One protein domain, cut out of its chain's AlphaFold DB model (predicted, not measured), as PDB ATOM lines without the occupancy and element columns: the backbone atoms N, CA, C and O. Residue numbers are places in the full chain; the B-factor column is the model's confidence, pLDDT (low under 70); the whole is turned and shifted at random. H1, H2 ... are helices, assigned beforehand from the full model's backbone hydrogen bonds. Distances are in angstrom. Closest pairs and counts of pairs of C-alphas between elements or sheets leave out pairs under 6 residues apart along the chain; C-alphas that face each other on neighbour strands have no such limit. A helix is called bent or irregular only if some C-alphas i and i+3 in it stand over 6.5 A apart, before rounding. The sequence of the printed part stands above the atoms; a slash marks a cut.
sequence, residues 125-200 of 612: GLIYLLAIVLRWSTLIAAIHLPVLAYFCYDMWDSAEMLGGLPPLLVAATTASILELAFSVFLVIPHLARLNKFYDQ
ATOM      1  N   GLY A 125     150.316 129.143 208.749       67.38
ATOM      2  CA  GLY A 125     150.246 129.705 207.401       67.38
ATOM      3  C   GLY A 125     150.956 128.840 206.355       67.38
ATOM      4  O   GLY A 125     150.393 128.586 205.291       67.38
ATOM      5  N   LEU A 126     152.140 128.308 206.671       69.81
ATOM      6  CA  LEU A 126     152.896 127.403 205.802       69.81
ATOM      7  C   LEU A 126     152.194 126.049 205.625       69.81
ATOM      8  O   LEU A 126     152.042 125.581 204.496       69.81
ATOM      9  N   ILE A 127     151.741 125.427 206.720       68.62
ATOM     10  CA  ILE A 127     150.986 124.163 206.686       68.62
ATOM     11  C   ILE A 127     149.732 124.323 205.817       68.62
ATOM     12  O   ILE A 127     149.396 123.428 205.037       68.62
ATOM     13  N   TYR A 128     149.058 125.468 205.904       66.31
ATOM     14  CA  TYR A 128     147.853 125.744 205.130       66.31
ATOM     15  C   TYR A 128     148.130 126.079 203.670       66.31
ATOM     16  O   TYR A 128     147.419 125.573 202.800       66.31
ATOM     17  N   LEU A 129     149.174 126.856 203.369       75.31
ATOM     18  CA  LEU A 129     149.620 127.065 201.992       75.31
ATOM     19  C   LEU A 129     149.948 125.717 201.343       75.31
ATOM     20  O   LEU A 129     149.468 125.424 200.250       75.31
ATOM     21  N   LEU A 130     150.676 124.858 202.060       76.00
ATOM     22  CA  LEU A 130     150.984 123.506 201.616       76.00
ATOM     23  C   LEU A 130     149.706 122.681 201.413       76.00
ATOM     24  O   LEU A 130     149.558 122.041 200.379       76.00
ATOM     25  N   ALA A 131     148.746 122.731 202.335       71.31
ATOM     26  CA  ALA A 131     147.458 122.054 202.192       71.31
ATOM     27  C   ALA A 131     146.665 122.514 200.958       71.31
ATOM     28  O   ALA A 131     146.066 121.686 200.270       71.31
ATOM     29  N   ILE A 132     146.654 123.817 200.663       74.56
ATOM     30  CA  ILE A 132     145.985 124.388 199.488       74.56
ATOM     31  C   ILE A 132     146.701 123.946 198.210       74.56
ATOM     32  O   ILE A 132     146.047 123.451 197.292       74.56
ATOM     33  N   VAL A 133     148.028 124.060 198.161       80.00
ATOM     34  CA  VAL A 133     148.837 123.627 197.012       80.00
ATOM     35  C   VAL A 133     148.657 122.129 196.760       80.00
ATOM     36  O   VAL A 133     148.384 121.729 195.633       80.00
ATOM     37  N   LEU A 134     148.711 121.299 197.804       80.62
ATOM     38  CA  LEU A 134     148.489 119.851 197.715       80.62
ATOM     39  C   LEU A 134     147.053 119.485 197.327       80.62
ATOM     40  O   LEU A 134     146.813 118.439 196.730       80.62
ATOM     41  N   ARG A 135     146.071 120.324 197.669       81.44
ATOM     42  CA  ARG A 135     144.681 120.126 197.248       81.44
ATOM     43  C   ARG A 135     144.511 120.376 195.754       81.44
ATOM     44  O   ARG A 135     143.777 119.639 195.100       81.44
ATOM     45  N   TRP A 136     145.159 121.416 195.237       86.31
ATOM     46  CA  TRP A 136     145.069 121.817 193.834       86.31
ATOM     47  C   TRP A 136     146.208 121.261 192.976       86.31
ATOM     48  O   TRP A 136     146.302 121.625 191.807       86.31
ATOM     49  N   SER A 137     147.028 120.346 193.502       89.06
ATOM     50  CA  SER A 137     148.200 119.794 192.813       89.06
ATOM     51  C   SER A 137     147.855 119.201 191.453       89.06
ATOM     52  O   SER A 137     148.571 119.436 190.487       89.06
ATOM     53  N   THR A 138     146.722 118.507 191.346       90.31
ATOM     54  CA  THR A 138     146.257 117.921 190.084       90.31
ATOM     55  C   THR A 138     145.904 118.987 189.050       90.31
ATOM     56  O   THR A 138     146.243 118.841 187.881       90.31
ATOM     57  N   LEU A 139     145.255 120.078 189.473       90.81
ATOM     58  CA  LEU A 139     144.917 121.195 188.587       90.81
ATOM     59  C   LEU A 139     146.177 121.959 188.171       90.81
ATOM     60  O   LEU A 139     146.343 122.274 186.997       90.81
ATOM     61  N   ILE A 140     147.083 122.208 189.120       90.56
ATOM     62  CA  ILE A 140     148.384 122.831 188.860       90.56
ATOM     63  C   ILE A 140     149.163 121.989 187.843       90.56
ATOM     64  O   ILE A 140     149.643 122.533 186.855       90.56
ATOM     65  N   ALA A 141     149.218 120.666 188.020       90.69
ATOM     66  CA  ALA A 141     149.858 119.747 187.081       90.69
ATOM     67  C   ALA A 141     149.183 119.754 185.696       90.69
ATOM     68  O   ALA A 141     149.874 119.764 184.676       90.69
ATOM     69  N   ALA A 142     147.846 119.801 185.650       91.75
ATOM     70  CA  ALA A 142     147.075 119.863 184.406       91.75
ATOM     71  C   ALA A 142     147.313 121.157 183.613       91.75
ATOM     72  O   ALA A 142     147.262 121.125 182.389       91.75
ATOM     73  N   ILE A 143     147.583 122.279 184.293       93.50
ATOM     74  CA  ILE A 143     147.906 123.570 183.662       93.50
ATOM     75  C   ILE A 143     149.397 123.648 183.302       93.50
ATOM     76  O   ILE A 143     149.746 124.155 182.238       93.50
ATOM     77  N   HIS A 144     150.278 123.125 184.157       92.38
ATOM     78  CA  HIS A 144     151.728 123.178 183.970       92.38
ATOM     79  C   HIS A 144     152.178 122.483 182.678       92.38
ATOM     80  O   HIS A 144     152.991 123.040 181.944       92.38
ATOM     81  N   LEU A 145     151.646 121.293 182.364       91.06
ATOM     82  CA  LEU A 145     152.103 120.527 181.197       91.06
ATOM     83  C   LEU A 145     151.791 121.198 179.843       91.06
ATOM     84  O   LEU A 145     152.711 121.280 179.030       91.06
ATOM     85  N   PRO A 146     150.574 121.717 179.569       91.81
ATOM     86  CA  PRO A 146     150.303 122.466 178.340       91.81
ATOM     87  C   PRO A 146     151.118 123.756 178.218       91.81
ATOM     88  O   PRO A 146     151.604 124.063 177.135       91.81
ATOM     89  N   VAL A 147     151.293 124.491 179.322       90.12
ATOM     90  CA  VAL A 147     152.102 125.721 179.339       90.12
ATOM     91  C   VAL A 147     153.553 125.401 178.987       90.12
ATOM     92  O   VAL A 147     154.133 126.046 178.119       90.12
ATOM     93  N   LEU A 148     154.123 124.361 179.599       87.38
ATOM     94  CA  LEU A 148     155.466 123.902 179.267       87.38
ATOM     95  C   LEU A 148     155.570 123.430 177.814       87.38
ATOM     96  O   LEU A 148     156.539 123.760 177.143       87.38
ATOM     97  N   ALA A 149     154.583 122.681 177.317       86.62
ATOM     98  CA  ALA A 149     154.570 122.226 175.929       86.62
ATOM     99  C   ALA A 149     154.568 123.405 174.943       86.62
ATOM    100  O   ALA A 149     155.285 123.356 173.947       86.62
ATOM    101  N   TYR A 150     153.822 124.474 175.244       87.25
ATOM    102  CA  TYR A 150     153.831 125.710 174.463       87.25
ATOM    103  C   TYR A 150     155.211 126.379 174.465       87.25
ATOM    104  O   TYR A 150     155.729 126.689 173.398       87.25
ATOM    105  N   PHE A 151     155.847 126.536 175.633       84.69
ATOM    106  CA  PHE A 151     157.198 127.105 175.712       84.69
ATOM    107  C   PHE A 151     158.240 126.246 174.987       84.69
ATOM    108  O   PHE A 151     159.064 126.776 174.254       84.69
ATOM    109  N   CYS A 152     158.185 124.920 175.130       82.94
ATOM    110  CA  CYS A 152     159.073 124.015 174.401       82.94
ATOM    111  C   CYS A 152     158.854 124.075 172.882       82.94
ATOM    112  O   CYS A 152     159.811 123.881 172.139       82.94
ATOM    113  N   TYR A 153     157.621 124.316 172.426       83.31
ATOM    114  CA  TYR A 153     157.298 124.511 171.012       83.31
ATOM    115  C   TYR A 153     157.840 125.846 170.487       83.31
ATOM    116  O   TYR A 153     158.472 125.867 169.437       83.31
ATOM    117  N   ASP A 154     157.652 126.936 171.234       82.44
ATOM    118  CA  ASP A 154     158.172 128.267 170.894       82.44
ATOM    119  C   ASP A 154     159.712 128.282 170.848       82.44
ATOM    120  O   ASP A 154     160.324 128.821 169.931       82.44
ATOM    121  N   MET A 155     160.350 127.585 171.792       77.88
ATOM    122  CA  MET A 155     161.806 127.453 171.871       77.88
ATOM    123  C   MET A 155     162.386 126.362 170.958       77.88
ATOM    124  O   MET A 155     163.610 126.210 170.914       77.88
ATOM    125  N   TRP A 156     161.558 125.598 170.237       76.31
ATOM    126  CA  TRP A 156     161.984 124.413 169.474       76.31
ATOM    127  C   TRP A 156     163.075 124.721 168.438       76.31
ATOM    128  O   TRP A 156     163.956 123.895 168.212       76.31
ATOM    129  N   ASP A 157     163.041 125.919 167.851       70.38
ATOM    130  CA  ASP A 157     163.963 126.356 166.793       70.38
ATOM    131  C   ASP A 157     165.156 127.184 167.320       70.38
ATOM    132  O   ASP A 157     165.996 127.662 166.557       70.38
ATOM    133  N   SER A 158     165.251 127.373 168.641       71.50
ATOM    134  CA  SER A 158     166.292 128.190 169.274       71.50
ATOM    135  C   SER A 158     167.493 127.348 169.730       71.50
ATOM    136  O   SER A 158     167.348 126.232 170.230       71.50
ATOM    137  N   ALA A 159     168.709 127.899 169.611       60.25
ATOM    138  CA  ALA A 159     169.954 127.243 170.045       60.25
ATOM    139  C   ALA A 159     169.984 126.900 171.554       60.25
ATOM    140  O   ALA A 159     170.823 126.116 171.995       60.25
ATOM    141  N   GLU A 160     169.053 127.450 172.339       60.34
ATOM    142  CA  GLU A 160     168.871 127.172 173.765       60.34
ATOM    143  C   GLU A 160     168.342 125.751 174.038       60.34
ATOM    144  O   GLU A 160     168.679 125.166 175.068       60.34
ATOM    145  N   MET A 161     167.609 125.130 173.102       61.78
ATOM    146  CA  MET A 161     167.114 123.748 173.248       61.78
ATOM    147  C   MET A 161     168.244 122.701 173.238       61.78
ATOM    148  O   MET A 161     168.118 121.650 173.869       61.78
ATOM    149  N   LEU A 162     169.389 122.995 172.599       54.81
ATOM    150  CA  LEU A 162     170.570 122.117 172.618       54.81
ATOM    151  C   LEU A 162     171.205 121.991 174.017       54.81
ATOM    152  O   LEU A 162     171.908 121.014 174.273       54.81
ATOM    153  N   GLY A 163     170.957 122.949 174.921       68.00
ATOM    154  CA  GLY A 163     171.429 122.921 176.310       68.00
ATOM    155  C   GLY A 163     170.590 122.043 177.249       68.00
ATOM    156  O   GLY A 163     170.999 121.805 178.386       68.00
ATOM    157  N   GLY A 164     169.444 121.536 176.775       72.56
ATOM    158  CA  GLY A 164     168.490 120.763 177.569       72.56
ATOM    159  C   GLY A 164     167.683 121.610 178.561       72.56
ATOM    160  O   GLY A 164     168.010 122.755 178.869       72.56
ATOM    161  N   LEU A 165     166.591 121.038 179.081       77.06
ATOM    162  CA  LEU A 165     165.780 121.704 180.104       77.06
ATOM    163  C   LEU A 165     166.535 121.758 181.446       77.06
ATOM    164  O   LEU A 165     167.166 120.766 181.829       77.06
ATOM    165  N   PRO A 166     166.410 122.852 182.223       84.94
ATOM    166  CA  PRO A 166     166.974 122.927 183.565       84.94
ATOM    167  C   PRO A 166     166.521 121.744 184.448       84.94
ATOM    168  O   PRO A 166     165.337 121.391 184.421       84.94
ATOM    169  N   PRO A 167     167.390 121.166 185.303       85.88
ATOM    170  CA  PRO A 167     167.043 120.002 186.129       85.88
ATOM    171  C   PRO A 167     165.790 120.194 186.995       85.88
ATOM    172  O   PRO A 167     164.988 119.273 187.149       85.88
ATOM    173  N   LEU A 168     165.582 121.406 187.524       84.81
ATOM    174  CA  LEU A 168     164.393 121.748 188.310       84.81
ATOM    175  C   LEU A 168     163.106 121.655 187.476       84.81
ATOM    176  O   LEU A 168     162.085 121.175 187.966       84.81
ATOM    177  N   LEU A 169     163.163 122.072 186.210       85.44
ATOM    178  CA  LEU A 169     162.033 122.017 185.291       85.44
ATOM    179  C   LEU A 169     161.716 120.571 184.897       85.44
ATOM    180  O   LEU A 169     160.549 120.178 184.882       85.44
ATOM    181  N   VAL A 170     162.741 119.744 184.673       86.38
ATOM    182  CA  VAL A 170     162.574 118.297 184.451       86.38
ATOM    183  C   VAL A 170     161.912 117.635 185.663       86.38
ATOM    184  O   VAL A 170     160.959 116.867 185.505       86.38
ATOM    185  N   ALA A 171     162.355 117.966 186.880       88.12
ATOM    186  CA  ALA A 171     161.763 117.455 188.113       88.12
ATOM    187  C   ALA A 171     160.292 117.887 188.273       88.12
ATOM    188  O   ALA A 171     159.436 117.043 188.539       88.12
ATOM    189  N   ALA A 172     159.975 119.166 188.045       87.69
ATOM    190  CA  ALA A 172     158.606 119.690 188.113       87.69
ATOM    191  C   ALA A 172     157.673 119.052 187.066       87.69
ATOM    192  O   ALA A 172     156.524 118.709 187.362       87.69
ATOM    193  N   THR A 173     158.182 118.827 185.853       89.50
ATOM    194  CA  THR A 173     157.458 118.144 184.769       89.50
ATOM    195  C   THR A 173     157.177 116.695 185.128       89.50
ATOM    196  O   THR A 173     156.041 116.240 185.024       89.50
ATOM    197  N   THR A 174     158.192 115.989 185.628       90.31
ATOM    198  CA  THR A 174     158.059 114.600 186.082       90.31
ATOM    199  C   THR A 174     157.032 114.496 187.207       90.31
ATOM    200  O   THR A 174     156.130 113.666 187.136       90.31
ATOM    201  N   ALA A 175     157.101 115.381 188.207       90.69
ATOM    202  CA  ALA A 175     156.127 115.437 189.293       90.69
ATOM    203  C   ALA A 175     154.701 115.700 188.780       90.69
ATOM    204  O   ALA A 175     153.765 115.049 189.237       90.69
ATOM    205  N   SER A 176     154.534 116.588 187.795       92.94
ATOM    206  CA  SER A 176     153.231 116.879 187.177       92.94
ATOM    207  C   SER A 176     152.671 115.681 186.402       92.94
ATOM    208  O   SER A 176     151.494 115.351 186.544       92.94
ATOM    209  N   ILE A 177     153.508 114.985 185.623       93.50
ATOM    210  CA  ILE A 177     153.116 113.761 184.907       93.50
ATOM    211  C   ILE A 177     152.696 112.677 185.904       93.50
ATOM    212  O   ILE A 177     151.637 112.071 185.741       93.50
ATOM    213  N   LEU A 178     153.493 112.453 186.952       93.19
ATOM    214  CA  LEU A 178     153.189 111.471 187.992       93.19
ATOM    215  C   LEU A 178     151.901 111.820 188.744       93.19
ATOM    216  O   LEU A 178     151.095 110.932 188.996       93.19
ATOM    217  N   GLU A 179     151.676 113.095 189.062       94.25
ATOM    218  CA  GLU A 179     150.459 113.568 189.725       94.25
ATOM    219  C   GLU A 179     149.206 113.308 188.883       94.25
ATOM    220  O   GLU A 179     148.199 112.813 189.401       94.25
ATOM    221  N   LEU A 180     149.257 113.602 187.579       93.81
ATOM    222  CA  LEU A 180     148.146 113.328 186.670       93.81
ATOM    223  C   LEU A 180     147.927 111.830 186.488       93.81
ATOM    224  O   LEU A 180     146.791 111.374 186.595       93.81
ATOM    225  N   ALA A 181     148.994 111.057 186.279       93.31
ATOM    226  CA  ALA A 181     148.902 109.608 186.163       93.31
ATOM    227  C   ALA A 181     148.291 108.998 187.434       93.31
ATOM    228  O   ALA A 181     147.312 108.259 187.363       93.31
ATOM    229  N   PHE A 182     148.793 109.365 188.613       93.12
ATOM    230  CA  PHE A 182     148.257 108.900 189.890       93.12
ATOM    231  C   PHE A 182     146.779 109.276 190.045       93.12
ATOM    232  O   PHE A 182     145.953 108.453 190.443       93.12
ATOM    233  N   SER A 183     146.419 110.512 189.699       91.69
ATOM    234  CA  SER A 183     145.040 110.981 189.793       91.69
ATOM    235  C   SER A 183     144.111 110.192 188.868       91.69
ATOM    236  O   SER A 183     143.085 109.690 189.322       91.69
ATOM    237  N   VAL A 184     144.491 110.018 187.601       92.31
ATOM    238  CA  VAL A 184     143.696 109.315 186.583       92.31
ATOM    239  C   VAL A 184     143.576 107.822 186.874       92.31
ATOM    240  O   VAL A 184     142.487 107.267 186.746       92.31
ATOM    241  N   PHE A 185     144.661 107.166 187.285       93.38
ATOM    242  CA  PHE A 185     144.687 105.711 187.444       93.38
ATOM    243  C   PHE A 185     144.301 105.228 188.845       93.38
ATOM    244  O   PHE A 185     143.855 104.089 188.978       93.38
ATOM    245  N   LEU A 186     144.438 106.054 189.889       91.38
ATOM    246  CA  LEU A 186     144.174 105.641 191.274       91.38
ATOM    247  C   LEU A 186     143.069 106.464 191.940       91.38
ATOM    248  O   LEU A 186     142.111 105.883 192.451       91.38
ATOM    249  N   VAL A 187     143.158 107.800 191.922       89.88
ATOM    250  CA  VAL A 187     142.205 108.657 192.655       89.88
ATOM    251  C   VAL A 187     140.824 108.654 192.001       89.88
ATOM    252  O   VAL A 187     139.843 108.364 192.682       89.88
ATOM    253  N   ILE A 188     140.721 108.923 190.696       90.31
ATOM    254  CA  ILE A 188     139.432 108.971 189.984       90.31
ATOM    255  C   ILE A 188     138.690 107.628 190.081       90.31
ATOM    256  O   ILE A 188     137.527 107.639 190.497       90.31
ATOM    257  N   PRO A 189     139.310 106.463 189.791       91.88
ATOM    258  CA  PRO A 189     138.624 105.181 189.908       91.88
ATOM    259  C   PRO A 189     138.217 104.873 191.349       91.88
ATOM    260  O   PRO A 189     137.143 104.320 191.587       91.88
ATOM    261  N   HIS A 190     139.035 105.258 192.334       89.19
ATOM    262  CA  HIS A 190     138.681 105.108 193.743       89.19
ATOM    263  C   HIS A 190     137.462 105.952 194.123       89.19
ATOM    264  O   HIS A 190     136.509 105.421 194.688       89.19
ATOM    265  N   LEU A 191     137.443 107.230 193.746       87.50
ATOM    266  CA  LEU A 191     136.302 108.117 193.975       87.50
ATOM    267  C   LEU A 191     135.039 107.627 193.264       87.50
ATOM    268  O   LEU A 191     133.963 107.689 193.852       87.50
ATOM    269  N   ALA A 192     135.163 107.098 192.046       88.50
ATOM    270  CA  ALA A 192     134.050 106.504 191.315       88.50
ATOM    271  C   ALA A 192     133.488 105.266 192.035       88.50
ATOM    272  O   ALA A 192     132.271 105.131 192.164       88.50
ATOM    273  N   ARG A 193     134.356 104.390 192.570       87.06
ATOM    274  CA  ARG A 193     133.922 103.255 193.405       87.06
ATOM    275  C   ARG A 193     133.204 103.732 194.654       87.06
ATOM    276  O   ARG A 193     132.118 103.241 194.932       87.06
ATOM    277  N   LEU A 194     133.788 104.694 195.368       83.19
ATOM    278  CA  LEU A 194     133.163 105.284 196.543       83.19
ATOM    279  C   LEU A 194     131.782 105.844 196.176       83.19
ATOM    280  O   LEU A 194     130.811 105.423 196.786       83.19
ATOM    281  N   ASN A 195     131.667 106.690 195.139       82.38
ATOM    282  CA  ASN A 195     130.397 107.233 194.616       82.38
ATOM    283  C   ASN A 195     129.337 106.148 194.397       82.38
ATOM    284  O   ASN A 195     128.232 106.280 194.910       82.38
ATOM    285  N   LYS A 196     129.702 105.031 193.759       79.75
ATOM    286  CA  LYS A 196     128.776 103.914 193.531       79.75
ATOM    287  C   LYS A 196     128.215 103.313 194.827       79.75
ATOM    288  O   LYS A 196     127.075 102.861 194.827       79.75
ATOM    289  N   PHE A 197     128.986 103.289 195.918       68.81
ATOM    290  CA  PHE A 197     128.479 102.878 197.233       68.81
ATOM    291  C   PHE A 197     127.532 103.919 197.847       68.81
ATOM    292  O   PHE A 197     126.596 103.540 198.543       68.81
ATOM    293  N   TYR A 198     127.725 105.215 197.572       67.50
ATOM    294  CA  TYR A 198     126.818 106.262 198.064       67.50
ATOM    295  C   TYR A 198     125.464 106.273 197.366       67.50
ATOM    296  O   TYR A 198     124.486 106.652 198.011       67.50
ATOM    297  N   ASP A 199     125.438 105.893 196.088       67.25
ATOM    298  CA  ASP A 199     124.232 105.842 195.259       67.25
ATOM    299  C   ASP A 199     123.379 104.593 195.543       67.25
ATOM    300  O   ASP A 199     122.305 104.427 194.963       67.25
ATOM    301  N   GLN A 200     123.833 103.702 196.435       64.44
ATOM    302  CA  GLN A 200     123.029 102.561 196.856       64.44
ATOM    303  C   GLN A 200     121.804 103.038 197.654       64.44
ATOM    304  O   GLN A 200     121.938 103.898 198.532       64.44
TER     305      GLN A 200
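Overview. This is residues 125 to 200 of the 612 residues of an uncharacterized protein of Catenaria anguillulae PL171 (UniProt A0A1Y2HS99). Look first at H4, a long bent helix; residues 137 to 145 of H2 pack across its arm H4a, H2 then splays away toward short H3, and residues 125 to 136 and 185 to 200 stick out. You have 76 printed residues, 69 of them in four named helices, H1 to H4 in order along the chain, with no named strand; the class is all helix. The whole is flat, 59 by 31 by 16 A, and only just loose, close to extended, with a radius of gyration of the C-alphas of 17.0 A.

Along the chain. Find C-alpha 167 at (167.043, 120.002, 186.129), where H4, residues 167 to 198, begins. By hydrogen bonds assigned as one helix, it is bent, C-alphas 185 and 188 being 6.7 A apart: H4a ends at 185, H4b begins at 188. H2, residues 137 to 157, spans 31.1 A and is irregular, C-alphas 154 and 157 being 7.3 A apart. H1, residues 125 to 135, begins at (150.246, 129.705, 207.401); H3 is residues 159 to 163.

Arrangement. H2 touches H4a with residues 137 to 145 alone, opposite ways at a steep tilt of 48 degrees; their closest C-alphas, of Ala 141 and Ser 176, are 4.4 A apart. H1 and H2 meet only through their link. O i to N i+4 pairs are within hydrogen-bond range throughout H1, H4a and H4b, 15 of 17 in H2, and 0 of 1 in H3, with 2 of 2 O i to N i+3 pairs.

Size, cuts and confidence. The farthest C-alphas, of Ala 159 and Gln 200, are 59.4 A apart. The printed part has no cut, and its links are tight. Look for pLDDT under 70 at residues 125 to 128, 159 to 163 and 197 to 200.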